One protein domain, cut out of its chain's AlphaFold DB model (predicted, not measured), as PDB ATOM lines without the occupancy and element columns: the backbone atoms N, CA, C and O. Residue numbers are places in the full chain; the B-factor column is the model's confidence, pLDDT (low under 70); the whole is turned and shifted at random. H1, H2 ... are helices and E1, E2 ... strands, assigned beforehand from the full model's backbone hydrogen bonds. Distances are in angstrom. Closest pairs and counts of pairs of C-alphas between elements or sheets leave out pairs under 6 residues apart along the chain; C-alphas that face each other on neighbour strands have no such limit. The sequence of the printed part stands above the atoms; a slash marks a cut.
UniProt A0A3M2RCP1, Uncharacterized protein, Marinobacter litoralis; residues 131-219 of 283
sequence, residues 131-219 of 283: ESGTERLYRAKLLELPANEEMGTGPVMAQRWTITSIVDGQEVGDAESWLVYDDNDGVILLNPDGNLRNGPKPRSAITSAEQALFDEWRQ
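This is residues 131 to 219 of the 283 residues of an uncharacterized protein of Marinobacter litoralis (UniProt A0A3M2RCP1). A long, strongly twisted sheet of three antiparallel strands, E1, E2 and E3, makes the length of the domain, and the single helix H1 packs slantwise over one face of it. A long loop, residues 182 to 199, leaves the end of E3 and returns to place the short strand E4 beside E3 at the sheet's edge. The printed part has 89 residues with four named strands and one named helix, in the order E1, E2, E3, E4, H1; the sheet has the order E1, E2, E3, E4 and is mixed, and the class is mixed, helices and strands. The whole is compact by its radius of gyration of the C-alphas, 14.0 A, yet elongated in outline, with spans of 49 by 25 by 20 A.

E1, residues 135 to 145, and E2, residues 156 to 167, form an antiparallel hairpin at 162 degrees, with N 141 and O 160 within hydrogen-bond range at 2.8 A. E2 and E3, residues 170 to 181, form a second antiparallel hairpin at 164 degrees, with N 161 and O 178 at 2.8 A and N 170 and O 167 at 3.0 A. E1, E2 and E3 are a meander, each strand the antiparallel neighbour of the one before. E3 bends by 88 degrees at residue 173. E4, residues 200 to 202, is the parallel neighbour of E3, with N 201 and O 179 at 2.8 A. E1 and E4 are the edge strands and are apart. H1, residues 208 to 218, is on the sheet at a height over the sheet of 8.4 A, in two layers, a helix on one face of a sheet. It lies over E2 and only just not over E3, with 4 of its C-alphas falling on E2 and 2 on E3, and runs slantwise to the strands, at 51 degrees to E2 on the local plane. The closest C-alphas of H1 and E2 are those of Arg 218 and Met 157, 7.1 A apart. In H1 every O i to N i+4 pair is within hydrogen-bond range.

E1 starts at C-alpha 135, (-35.354, 20.790, 38.507), and is 29.1 A long from first to last C-alpha. E2 is 34.2 A long, E3 27.8 A and E4 6.8 A. H1 is 15.2 A long and ends at C-alpha 218, (-50.490, 16.317, 23.579).

The two C-alphas farthest apart, those of Glu 150 and Asp 168, are 49.5 A apart. The printed part has no cut. The link from E3 to E4, 18 residues, is long. The mean pLDDT of the printed part is 86.3; residues 149 to 153, 192 to 194 and 197 are under 70.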
ATOM      1  N   GLU A 131     -42.747  20.219  42.937       88.62
ATOM      2  CA  GLU A 131     -43.324  20.921  44.096       88.62
ATOM      3  C   GLU A 131     -42.275  21.412  45.107       88.62
ATOM      4  O   GLU A 131     -42.498  22.405  45.798       88.62
ATOM      5  N   SER A 132     -41.121  20.740  45.192       90.25
ATOM      6  CA  SER A 132     -40.009  21.133  46.065       90.25
ATOM      7  C   SER A 132     -39.123  22.224  45.455       90.25
ATOM      8  O   SER A 132     -38.229  22.744  46.123       90.25
ATOM      9  N   GLY A 133     -39.366  22.590  44.192       90.69
ATOM     10  CA  GLY A 133     -38.542  23.513  43.420       90.69
ATOM     11  C   GLY A 133     -37.318  22.861  42.772       90.69
ATOM     12  O   GLY A 133     -36.503  23.581  42.188       90.69
ATOM     13  N   THR A 134     -37.186  21.533  42.853       93.12
ATOM     14  CA  THR A 134     -36.081  20.777  42.252       93.12
ATOM     15  C   THR A 134     -36.306  20.658  40.753       93.12
ATOM     16  O   THR A 134     -37.392  20.281  40.313       93.12
ATOM     17  N   GLU A 135     -35.288  20.979  39.954       96.31
ATOM     18  CA  GLU A 135     -35.354  20.790  38.507       96.31
ATOM     19  C   GLU A 135     -35.320  19.304  38.149       96.31
ATOM     20  O   GLU A 135     -34.502  18.534  38.660       96.31
ATOM     21  N   ARG A 136     -36.197  18.910  37.231       97.19
ATOM     22  CA  ARG A 136     -36.272  17.553  36.702       97.19
ATOM     23  C   ARG A 136     -36.327  17.580  35.183       97.19
ATOM     24  O   ARG A 136     -36.935  18.476  34.593       97.19
ATOM     25  N   LEU A 137     -35.708  16.582  34.564       97.50
ATOM     26  CA  LEU A 137     -35.856  16.286  33.147       97.50
ATOM     27  C   LEU A 137     -37.014  15.303  32.974       97.50
ATOM     28  O   LEU A 137     -37.001  14.207  33.532       97.50
ATOM     29  N   TYR A 138     -37.985  15.683  32.158       97.62
ATOM     30  CA  TYR A 138     -39.142  14.877  31.795       97.62
ATOM     31  C   TYR A 138     -38.995  14.453  30.339       97.62
ATOM     32  O   TYR A 138     -38.767  15.298  29.481       97.62
ATOM     33  N   ARG A 139     -39.130  13.156  30.053       96.19
ATOM     34  CA  ARG A 139     -39.138  12.594  28.692       96.19
ATOM     35  C   ARG A 139     -40.440  11.850  28.461       96.19
ATOM     36  O   ARG A 139     -40.710  10.884  29.177       96.19
ATOM     37  N   ALA A 140     -41.228  12.278  27.485       95.56
ATOM     38  CA  ALA A 140     -42.533  11.713  27.193       95.56
ATOM     39  C   ALA A 140     -42.507  10.744  26.009       95.56
ATOM     40  O   ALA A 140     -41.865  10.970  24.987       95.56
ATOM     41  N   LYS A 141     -43.293   9.679  26.142       92.19
ATOM     42  CA  LYS A 141     -43.781   8.860  25.038       92.19
ATOM     43  C   LYS A 141     -45.292   9.029  24.962       92.19
ATOM     44  O   LYS A 141     -45.978   8.741  25.945       92.19
ATOM     45  N   LEU A 142     -45.793   9.492  23.821       90.19
ATOM     46  CA  LEU A 142     -47.228   9.641  23.587       90.19
ATOM     47  C   LEU A 142     -47.876   8.262  23.432       90.19
ATOM     48  O   LEU A 142     -47.290   7.355  22.839       90.19
ATOM     49  N   LEU A 143     -49.058   8.101  24.016       87.44
ATOM     50  CA  LEU A 143     -49.843   6.879  23.989       87.44
ATOM     51  C   LEU A 143     -51.283   7.233  23.632       87.44
ATOM     52  O   LEU A 143     -51.937   8.004  24.336       87.44
ATOM     53  N   GLU A 144     -51.785   6.609  22.577       76.25
ATOM     54  CA  GLU A 144     -53.213   6.581  22.297       76.25
ATOM     55  C   GLU A 144     -53.794   5.351  22.980       76.25
ATOM     56  O   GLU A 144     -53.547   4.213  22.574       76.25
ATOM     57  N   LEU A 145     -54.511   5.576  24.080       78.38
ATOM     58  CA  LEU A 145     -55.215   4.495  24.747       78.38
ATOM     59  C   LEU A 145     -56.567   4.305  24.053       78.38
ATOM     60  O   LEU A 145     -57.303   5.286  23.884       78.38
ATOM     61  N   PRO A 146     -56.891   3.068  23.633       73.12
ATOM     62  CA  PRO A 146     -58.089   2.806  22.857       73.12
ATOM     63  C   PRO A 146     -59.339   3.172  23.655       73.12
ATOM     64  O   PRO A 146     -59.367   3.074  24.884       73.12
ATOM     65  N   ALA A 147     -60.386   3.564  22.931       71.62
ATOM     66  CA  ALA A 147     -61.701   3.760  23.516       71.62
ATOM     67  C   ALA A 147     -62.165   2.465  24.196       71.62
ATOM     68  O   ALA A 147     -62.006   1.368  23.655       71.62
ATOM     69  N   ASN A 148     -62.767   2.596  25.375       70.25
ATOM     70  CA  ASN A 148     -63.508   1.501  25.981       70.25
ATOM     71  C   ASN A 148     -64.993   1.696  25.669       70.25
ATOM     72  O   ASN A 148     -65.700   2.428  26.366       70.25
ATOM     73  N   GLU A 149     -65.444   1.044  24.597       67.75
ATOM     74  CA  GLU A 149     -66.832   1.108  24.130       67.75
ATOM     75  C   GLU A 149     -67.822   0.577  25.177       67.75
ATOM     76  O   GLU A 149     -68.913   1.126  25.320       67.75
ATOM     77  N   GLU A 150     -67.432  -0.430  25.969       65.62
ATOM     78  CA  GLU A 150     -68.275  -1.005  27.027       65.62
ATOM     79  C   GLU A 150     -68.530  -0.015  28.171       65.62
ATOM     80  O   GLU A 150     -69.602  -0.025  28.778       65.62
ATOM     81  N   MET A 151     -67.562   0.863  28.448       64.00
ATOM     82  CA  MET A 151     -67.685   1.935  29.440       64.00
ATOM     83  C   MET A 151     -68.142   3.271  28.836       64.00
ATOM     84  O   MET A 151     -68.265   4.255  29.565       64.00
ATOM     85  N   GLY A 152     -68.412   3.325  27.525       63.44
ATOM     86  CA  GLY A 152     -68.824   4.546  26.829       63.44
ATOM     87  C   GLY A 152     -67.769   5.656  26.849       63.44
ATOM     88  O   GLY A 152     -68.109   6.826  26.689       63.44
ATOM     89  N   THR A 153     -66.500   5.311  27.074       67.25
ATOM     90  CA  THR A 153     -65.396   6.274  27.128       67.25
ATOM     91  C   THR A 153     -64.700   6.336  25.775       67.25
ATOM     92  O   THR A 153     -64.300   5.295  25.245       67.25
ATOM     93  N   GLY A 154     -64.535   7.546  25.236       72.44
ATOM     94  CA  GLY A 154     -63.748   7.791  24.026       72.44
ATOM     95  C   GLY A 154     -62.255   7.472  24.205       72.44
ATOM     96  O   GLY A 154     -61.830   7.099  25.302       72.44
ATOM     97  N   PRO A 155     -61.448   7.597  23.134       78.19
ATOM     98  CA  PRO A 155     -60.002   7.427  23.228       78.19
ATOM     99  C   PRO A 155     -59.417   8.419  24.237       78.19
ATOM    100  O   PRO A 155     -59.834   9.576  24.301       78.19
ATOM    101  N   VAL A 156     -58.442   7.960  25.019       83.50
ATOM    102  CA  VAL A 156     -57.813   8.770  26.068       83.50
ATOM    103  C   VAL A 156     -56.387   9.085  25.655       83.50
ATOM    104  O   VAL A 156     -55.568   8.187  25.453       83.50
ATOM    105  N   MET A 157     -56.081  10.377  25.570       87.56
ATOM    106  CA  MET A 157     -54.713  10.832  25.368       87.56
ATOM    107  C   MET A 157     -53.914  10.621  26.652       87.56
ATOM    108  O   MET A 157     -54.251  11.160  27.711       87.56
ATOM    109  N   ALA A 158     -52.838   9.848  26.553       91.31
ATOM    110  CA  ALA A 158     -51.944   9.583  27.664       91.31
ATOM    111  C   ALA A 158     -50.479   9.735  27.255       91.31
ATOM    112  O   ALA A 158     -50.103   9.676  26.087       91.31
ATOM    113  N   GLN A 159     -49.626   9.941  28.249       93.62
ATOM    114  CA  GLN A 159     -48.197  10.111  28.073       93.62
ATOM    115  C   GLN A 159     -47.471   9.303  29.139       93.62
ATOM    116  O   GLN A 159     -47.732   9.444  30.335       93.62
ATOM    117  N   ARG A 160     -46.535   8.452  28.720       93.56
ATOM    118  CA  ARG A 160     -45.619   7.789  29.648       93.56
ATOM    119  C   ARG A 160     -44.383   8.652  29.811       93.56
ATOM    120  O   ARG A 160     -43.667   8.890  28.844       93.56
ATOM    121  N   TRP A 161     -44.145   9.116  31.026       95.38
ATOM    122  CA  TRP A 161     -43.017   9.967  31.360       95.38
ATOM    123  C   TRP A 161     -41.912   9.157  32.018       95.38
ATOM    124  O   TRP A 161     -42.176   8.312  32.872       95.38
ATOM    125  N   THR A 162     -40.678   9.436  31.616       94.88
ATOM    126  CA  THR A 162     -39.460   9.053  32.332       94.88
ATOM    127  C   THR A 162     -38.862  10.315  32.931       94.88
ATOM    128  O   THR A 162     -38.564  11.252  32.188       94.88
ATOM    129  N   ILE A 163     -38.704  10.344  34.252       95.44
ATOM    130  CA  ILE A 163     -38.365  11.551  35.009       95.44
ATOM    131  C   ILE A 163     -37.056  11.323  35.762       95.44
ATOM    132  O   ILE A 163     -36.923  10.333  36.478       95.44
ATOM    133  N   THR A 164     -36.103  12.236  35.618       96.38
ATOM    134  CA  THR A 164     -34.817  12.216  36.332       96.38
ATOM    135  C   THR A 164     -34.568  13.565  36.993       96.38
ATOM    136  O   THR A 164     -34.996  14.604  36.490       96.38
ATOM    137  N   SER A 165     -33.909  13.561  38.151       96.56
ATOM    138  CA  SER A 165     -33.548  14.807  38.836       96.56
ATOM    139  C   SER A 165     -32.340  15.444  38.164       96.56
ATOM    140  O   SER A 165     -31.494  14.734  37.624       96.56
ATOM    141  N   ILE A 166     -32.240  16.771  38.218       96.62
ATOM    142  CA  ILE A 166     -31.088  17.511  37.702       96.62
ATOM    143  C   ILE A 166     -30.339  18.138  38.875       96.62
ATOM    144  O   ILE A 166     -30.916  18.900  39.651       96.62
ATOM    145  N   VAL A 167     -29.042  17.850  38.983       93.75
ATOM    146  CA  VAL A 167     -28.128  18.503  39.931       93.75
ATOM    147  C   VAL A 167     -26.899  18.960  39.159       93.75
ATOM    148  O   VAL A 167     -26.340  18.196  38.378       93.75
ATOM    149  N   ASP A 168     -26.525  20.228  39.329       91.19
ATOM    150  CA  ASP A 168     -25.395  20.862  38.635       91.19
ATOM    151  C   ASP A 168     -25.414  20.664  37.107       91.19
ATOM    152  O   ASP A 168     -24.386  20.493  36.457       91.19
ATOM    153  N   GLY A 169     -26.617  20.692  36.522       90.88
ATOM    154  CA  GLY A 169     -26.818  20.560  35.078       90.88
ATOM    155  C   GLY A 169     -26.705  19.134  34.541       90.88
ATOM    156  O   GLY A 169     -26.667  18.968  33.330       90.88
ATOM    157  N   GLN A 170     -26.671  18.118  35.402       91.88
ATOM    158  CA  GLN A 170     -26.580  16.715  35.002       91.88
ATOM    159  C   GLN A 170     -27.737  15.899  35.579       91.88
ATOM    160  O   GLN A 170     -28.231  16.185  36.672       91.88
ATOM    161  N   GLU A 171     -28.167  14.874  34.842       93.06
ATOM    162  CA  GLU A 171     -29.138  13.899  35.340       93.06
ATOM    163  C   GLU A 171     -28.543  13.086  36.496       93.06
ATOM    164  O   GLU A 171     -27.446  12.535  36.387       93.06
ATOM    165  N   VAL A 172     -29.285  12.976  37.597       91.56
ATOM    166  CA  VAL A 172     -28.897  12.198  38.775       91.56
ATOM    167  C   VAL A 172     -30.061  11.365  39.314       91.56
ATOM    168  O   VAL A 172     -31.235  11.724  39.182       91.56
ATOM    169  N   GLY A 173     -29.706  10.270  39.989       87.81
ATOM    170  CA  GLY A 173     -30.653   9.361  40.632       87.81
ATOM    171  C   GLY A 173     -31.293   8.353  39.679       87.81
ATOM    172  O   GLY A 173     -30.987   8.300  38.488       87.81
ATOM    173  N   ASP A 174     -32.177   7.530  40.237       88.56
ATOM    174  CA  ASP A 174     -32.942   6.554  39.466       88.56
ATOM    175  C   ASP A 174     -34.096   7.237  38.727       88.56
ATOM    176  O   ASP A 174     -34.750   8.140  39.254       88.56
ATOM    177  N   ALA A 175     -34.368   6.779  37.505       91.56
ATOM    178  CA  ALA A 175     -35.470   7.298  36.714       91.56
ATOM    179  C   ALA A 175     -36.824   6.833  37.275       91.56
ATOM    180  O   ALA A 175     -37.078   5.636  37.432       91.56
ATOM    181  N   GLU A 176     -37.724   7.780  37.517       91.94
ATOM    182  CA  GLU A 176     -39.121   7.493  37.826       91.94
ATOM    183  C   GLU A 176     -39.928   7.326  36.533       91.94
ATOM    184  O   GLU A 176     -39.665   7.996  35.534       91.94
ATOM    185  N   SER A 177     -40.950   6.464  36.557       92.06
ATOM    186  CA  SER A 177     -41.891   6.329  35.444       92.06
ATOM    187  C   SER A 177     -43.312   6.653  35.875       92.06
ATOM    188  O   SER A 177     -43.846   6.027  36.794       92.06
ATOM    189  N   TRP A 178     -43.914   7.641  35.217       93.06
ATOM    190  CA  TRP A 178     -45.297   8.056  35.441       93.06
ATOM    191  C   TRP A 178     -46.122   7.814  34.175       93.06
ATOM    192  O   TRP A 178     -45.614   7.929  33.062       93.06
ATOM    193  N   LEU A 179     -47.405   7.501  34.339       92.88
ATOM    194  CA  LEU A 179     -48.383   7.538  33.254       92.88
ATOM    195  C   LEU A 179     -49.323   8.703  33.532       92.88
ATOM    196  O   LEU A 179     -50.069   8.650  34.505       92.88
ATOM    197  N   VAL A 180     -49.258   9.745  32.713       93.88
ATOM    198  CA  VAL A 180     -50.098  10.940  32.835       93.88
ATOM    199  C   VAL A 180     -51.193  10.874  31.778       93.88
ATOM    200  O   VAL A 180     -50.905  10.501  30.643       93.88
ATOM    201  N   TYR A 181     -52.434  11.202  32.120       92.38
ATOM    202  CA  TYR A 181     -53.558  11.140  31.180       92.38
ATOM    203  C   TYR A 181     -54.443  12.384  31.253       92.38
ATOM    204  O   TYR A 181     -54.516  13.040  32.294       92.38
ATOM    205  N   ASP A 182     -55.101  12.700  30.138       91.25
ATOM    206  CA  ASP A 182     -56.058  13.803  30.059       91.25
ATOM    207  C   ASP A 182     -57.366  13.426  30.773       91.25
ATOM    208  O   ASP A 182     -58.030  12.454  30.410       91.25
ATOM    209  N   ASP A 183     -57.715  14.178  31.817       90.06
ATOM    210  CA  ASP A 183     -58.895  13.966  32.655       90.06
ATOM    211  C   ASP A 183     -59.999  15.018  32.443       90.06
ATOM    212  O   ASP A 183     -60.964  15.058  33.209       90.06
ATOM    213  N   ASN A 184     -59.900  15.847  31.393       81.88
ATOM    214  CA  ASN A 184     -60.830  16.958  31.143       81.88
ATOM    215  C   ASN A 184     -62.305  16.526  30.984       81.88
ATOM    216  O   ASN A 184     -63.196  17.304  31.322       81.88
ATOM    217  N   ASP A 185     -62.572  15.286  30.562       75.75
ATOM    218  CA  ASP A 185     -63.930  14.738  30.392       75.75
ATOM    219  C   ASP A 185     -64.387  13.846  31.565       75.75
ATOM    220  O   ASP A 185     -65.281  13.010  31.426       75.75
ATOM    221  N   GLY A 186     -63.762  13.983  32.741       72.94
ATOM    222  CA  GLY A 186     -64.075  13.154  33.914       72.94
ATOM    223  C   GLY A 186     -63.596  11.705  33.786       72.94
ATOM    224  O   GLY A 186     -64.047  10.827  34.524       72.94
ATOM    225  N   VAL A 187     -62.681  11.452  32.848       77.88
ATOM    226  CA  VAL A 187     -62.047  10.152  32.631       77.88
ATOM    227  C   VAL A 187     -61.228   9.764  33.862       77.88
ATOM    228  O   VAL A 187     -60.474  10.564  34.414       77.88
ATOM    229  N   ILE A 188     -61.335   8.501  34.272       79.06
ATOM    230  CA  ILE A 188     -60.467   7.905  35.289       79.06
ATOM    231  C   ILE A 188     -59.778   6.708  34.659       79.06
ATOM    232  O   ILE A 188     -60.419   5.708  34.336       79.06
ATOM    233  N   LEU A 189     -58.462   6.805  34.499       79.25
ATOM    234  CA  LEU A 189     -57.675   5.700  33.983       79.25
ATOM    235  C   LEU A 189     -57.304   4.756  35.129       79.25
ATOM    236  O   LEU A 189     -56.665   5.156  36.102       79.25
ATOM    237  N   LEU A 190     -57.684   3.487  35.013       75.12
ATOM    238  CA  LEU A 190     -57.204   2.435  35.907       75.12
ATOM    239  C   LEU A 190     -55.857   1.930  35.392       75.12
ATOM    240  O   LEU A 190     -55.691   1.805  34.187       75.12
ATOM    241  N   ASN A 191     -54.912   1.651  36.297       75.06
ATOM    242  CA  ASN A 191     -53.547   1.201  35.991       75.06
ATOM    243  C   ASN A 191     -53.553   0.001  35.016       75.06
ATOM    244  O   ASN A 191     -53.722  -1.130  35.478       75.06
ATOM    245  N   PRO A 192     -53.381   0.221  33.697       64.25
ATOM    246  CA  PRO A 192     -53.786  -0.764  32.694       64.25
ATOM    247  C   PRO A 192     -52.872  -1.992  32.700       64.25
ATOM    248  O   PRO A 192     -53.334  -3.113  32.515       64.25
ATOM    249  N   ASP A 193     -51.593  -1.787  33.017       67.00
ATOM    250  CA  ASP A 193     -50.574  -2.838  33.018       67.00
ATOM    251  C   ASP A 193     -50.289  -3.386  34.429       67.00
ATOM    252  O   ASP A 193     -49.424  -4.242  34.592       67.00
ATOM    253  N   GLY A 194     -50.902  -2.821  35.481       66.88
ATOM    254  CA  GLY A 194     -50.594  -3.123  36.890       66.88
ATOM    255  C   GLY A 194     -49.175  -2.742  37.358       66.88
ATOM    256  O   GLY A 194     -48.900  -2.732  38.555       66.88
ATOM    257  N   ASN A 195     -48.283  -2.373  36.437       71.56
ATOM    258  CA  ASN A 195     -46.851  -2.182  36.680       71.56
ATOM    259  C   ASN A 195     -46.480  -0.785  37.202       71.56
ATOM    260  O   ASN A 195     -45.328  -0.539  37.561       71.56
ATOM    261  N   LEU A 196     -47.432   0.150  37.255       70.62
ATOM    262  CA  LEU A 196     -47.188   1.485  37.797       70.62
ATOM    263  C   LEU A 196     -47.285   1.466  39.324       70.62
ATOM    264  O   LEU A 196     -48.379   1.378  39.880       70.62
ATOM    265  N   ARG A 197     -46.143   1.613  40.005       68.31
ATOM    266  CA  ARG A 197     -46.049   1.615  41.479       68.31
ATOM    267  C   ARG A 197     -46.954   2.661  42.145       68.31
ATOM    268  O   ARG A 197     -47.494   2.397  43.211       68.31
ATOM    269  N   ASN A 198     -47.126   3.813  41.496       72.44
ATOM    270  CA  ASN A 198     -47.931   4.934  41.989       72.44
ATOM    271  C   ASN A 198     -49.248   5.112  41.212       72.44
ATOM    272  O   ASN A 198     -49.918   6.127  41.382       72.44
ATOM    273  N   GLY A 199     -49.604   4.147  40.355       84.31
ATOM    274  CA  GLY A 199     -50.734   4.261  39.438       84.31
ATOM    275  C   GLY A 199     -50.571   5.364  38.376       84.31
ATOM    276  O   GLY A 199     -49.549   6.057  38.332       84.31
ATOM    277  N   PRO A 200     -51.559   5.502  37.479       90.44
ATOM    278  CA  PRO A 200     -51.651   6.631  36.566       90.44
ATOM    279  C   PRO A 200     -52.023   7.918  37.316       90.44
ATOM    280  O   PRO A 200     -52.719   7.889  38.331       90.44
ATOM    281  N   LYS A 201     -51.564   9.054  36.798       92.12
ATOM    282  CA  LYS A 201     -51.806  10.391  37.339       92.12
ATOM    283  C   LYS A 201     -52.688  11.187  36.372       92.12
ATOM    284  O   LYS A 201     -52.321  11.302  35.203       92.12
ATOM    285  N   PRO A 202     -53.813  11.761  36.824       93.25
ATOM    286  CA  PRO A 202     -54.553  12.703  35.997       93.25
ATOM    287  C   PRO A 202     -53.729  13.975  35.789       93.25
ATOM    288  O   PRO A 202     -53.017  14.419  36.697       93.25
ATOM    289  N   ARG A 203     -53.846  14.580  34.604       94.56
ATOM    290  CA  ARG A 203     -53.214  15.859  34.258       94.56
ATOM    291  C   ARG A 203     -53.568  16.950  35.277       94.56
ATOM    292  O   ARG A 203     -52.710  17.749  35.634       94.56
ATOM    293  N   SER A 204     -54.795  16.989  35.790       94.38
ATOM    294  CA  SER A 204     -55.194  17.970  36.812       94.38
ATOM    295  C   SER A 204     -54.460  17.845  38.160       94.38
ATOM    296  O   SER A 204     -54.438  18.814  38.919       94.38
ATOM    297  N   ALA A 205     -53.844  16.693  38.461       93.56
ATOM    298  CA  ALA A 205     -53.193  16.412  39.748       93.56
ATOM    299  C   ALA A 205     -51.663  16.575  39.746       93.56
ATOM    300  O   ALA A 205     -51.023  16.304  40.762       93.56
ATOM    301  N   ILE A 206     -51.066  16.976  38.623       93.69
ATOM    302  CA  ILE A 206     -49.643  17.342  38.525       93.69
ATOM    303  C   ILE A 206     -49.476  18.865  38.619       93.69
ATOM    304  O   ILE A 206     -50.447  19.619  38.497       93.69
ATOM    305  N   THR A 207     -48.252  19.339  38.853       95.12
ATOM    306  CA  THR A 207     -47.972  20.776  39.023       95.12
ATOM    307  C   THR A 207     -48.290  21.572  37.756       95.12
ATOM    308  O   THR A 207     -48.275  21.040  36.651       95.12
ATOM    309  N   SER A 208     -48.520  22.884  37.872       95.69
ATOM    310  CA  SER A 208     -48.812  23.724  36.698       95.69
ATOM    311  C   SER A 208     -47.694  23.722  35.645       95.69
ATOM    312  O   SER A 208     -47.983  23.826  34.455       95.69
ATOM    313  N   ALA A 209     -46.429  23.584  36.056       96.25
ATOM    314  CA  ALA A 209     -45.302  23.493  35.128       96.25
ATOM    315  C   ALA A 209     -45.306  22.159  34.364       96.25
ATOM    316  O   ALA A 209     -45.104  22.136  33.153       96.25
ATOM    317  N   GLU A 210     -45.603  21.055  35.050       96.38
ATOM    318  CA  GLU A 210     -45.769  19.742  34.421       96.38
ATOM    319  C   GLU A 210     -47.002  19.715  33.507       96.38
ATOM    320  O   GLU A 210     -46.942  19.178  32.404       96.38
ATOM    321  N   GLN A 211     -48.109  20.346  33.909       95.94
ATOM    322  CA  GLN A 211     -49.300  20.485  33.064       95.94
ATOM    323  C   GLN A 211     -48.983  21.191  31.745       95.94
ATOM    324  O   GLN A 211     -49.475  20.767  30.703       95.94
ATOM    325  N   ALA A 212     -48.140  22.228  31.777       95.31
ATOM    326  CA  ALA A 212     -47.710  22.924  30.570       95.31
ATOM    327  C   ALA A 212     -46.914  22.006  29.628       95.31
ATOM    328  O   ALA A 212     -47.148  22.039  28.423       95.31
ATOM    329  N   LEU A 213     -46.037  21.145  30.163       95.81
ATOM    330  CA  LEU A 213     -45.337  20.132  29.364       95.81
ATOM    331  C   LEU A 213     -46.317  19.119  28.754       95.81
ATOM    332  O   LEU A 213     -46.249  18.834  27.561       95.81
ATOM    333  N   PHE A 214     -47.267  18.616  29.549       95.19
ATOM    334  CA  PHE A 214     -48.296  17.697  29.058       95.19
ATOM    335  C   PHE A 214     -49.099  18.314  27.907       95.19
ATOM    336  O   PHE A 214     -49.259  17.686  26.858       95.19
ATOM    337  N   ASP A 215     -49.593  19.537  28.099       93.38
ATOM    338  CA  ASP A 215     -50.389  20.262  27.108       93.38
ATOM    339  C   ASP A 215     -49.615  20.573  25.849       93.38
ATOM    340  O   ASP A 215     -50.167  20.469  24.755       93.38
ATOM    341  N   GLU A 216     -48.353  20.958  26.011       91.69
ATOM    342  CA  GLU A 216     -47.476  21.166  24.884       91.69
ATOM    343  C   GLU A 216     -47.418  19.877  24.073       91.69
ATOM    344  O   GLU A 216     -47.778  19.911  22.903       91.69
ATOM    345  N   TRP A 217     -47.070  18.744  24.693       92.56
ATOM    346  CA  TRP A 217     -46.824  17.476  24.005       92.56
ATOM    347  C   TRP A 217     -48.064  16.758  23.464       92.56
ATOM    348  O   TRP A 217     -47.924  15.964  22.531       92.56
ATOM    349  N   ARG A 218     -49.267  17.040  23.978       86.38
ATOM    350  CA  ARG A 218     -50.490  16.317  23.579       86.38
ATOM    351  C   ARG A 218     -51.010  16.657  22.178       86.38
ATOM    352  O   ARG A 218     -51.745  15.857  21.615       86.38
ATOM    353  N   GLN A 219     -50.691  17.833  21.628       73.31
ATOM    354  CA  GLN A 219     -51.252  18.285  20.344       73.31
ATOM    355  C   GLN A 219     -50.216  18.242  19.221       73.31
ATOM    356  O   GLN A 219     -49.189  18.902  19.373       73.31
TER     357      GLN A 219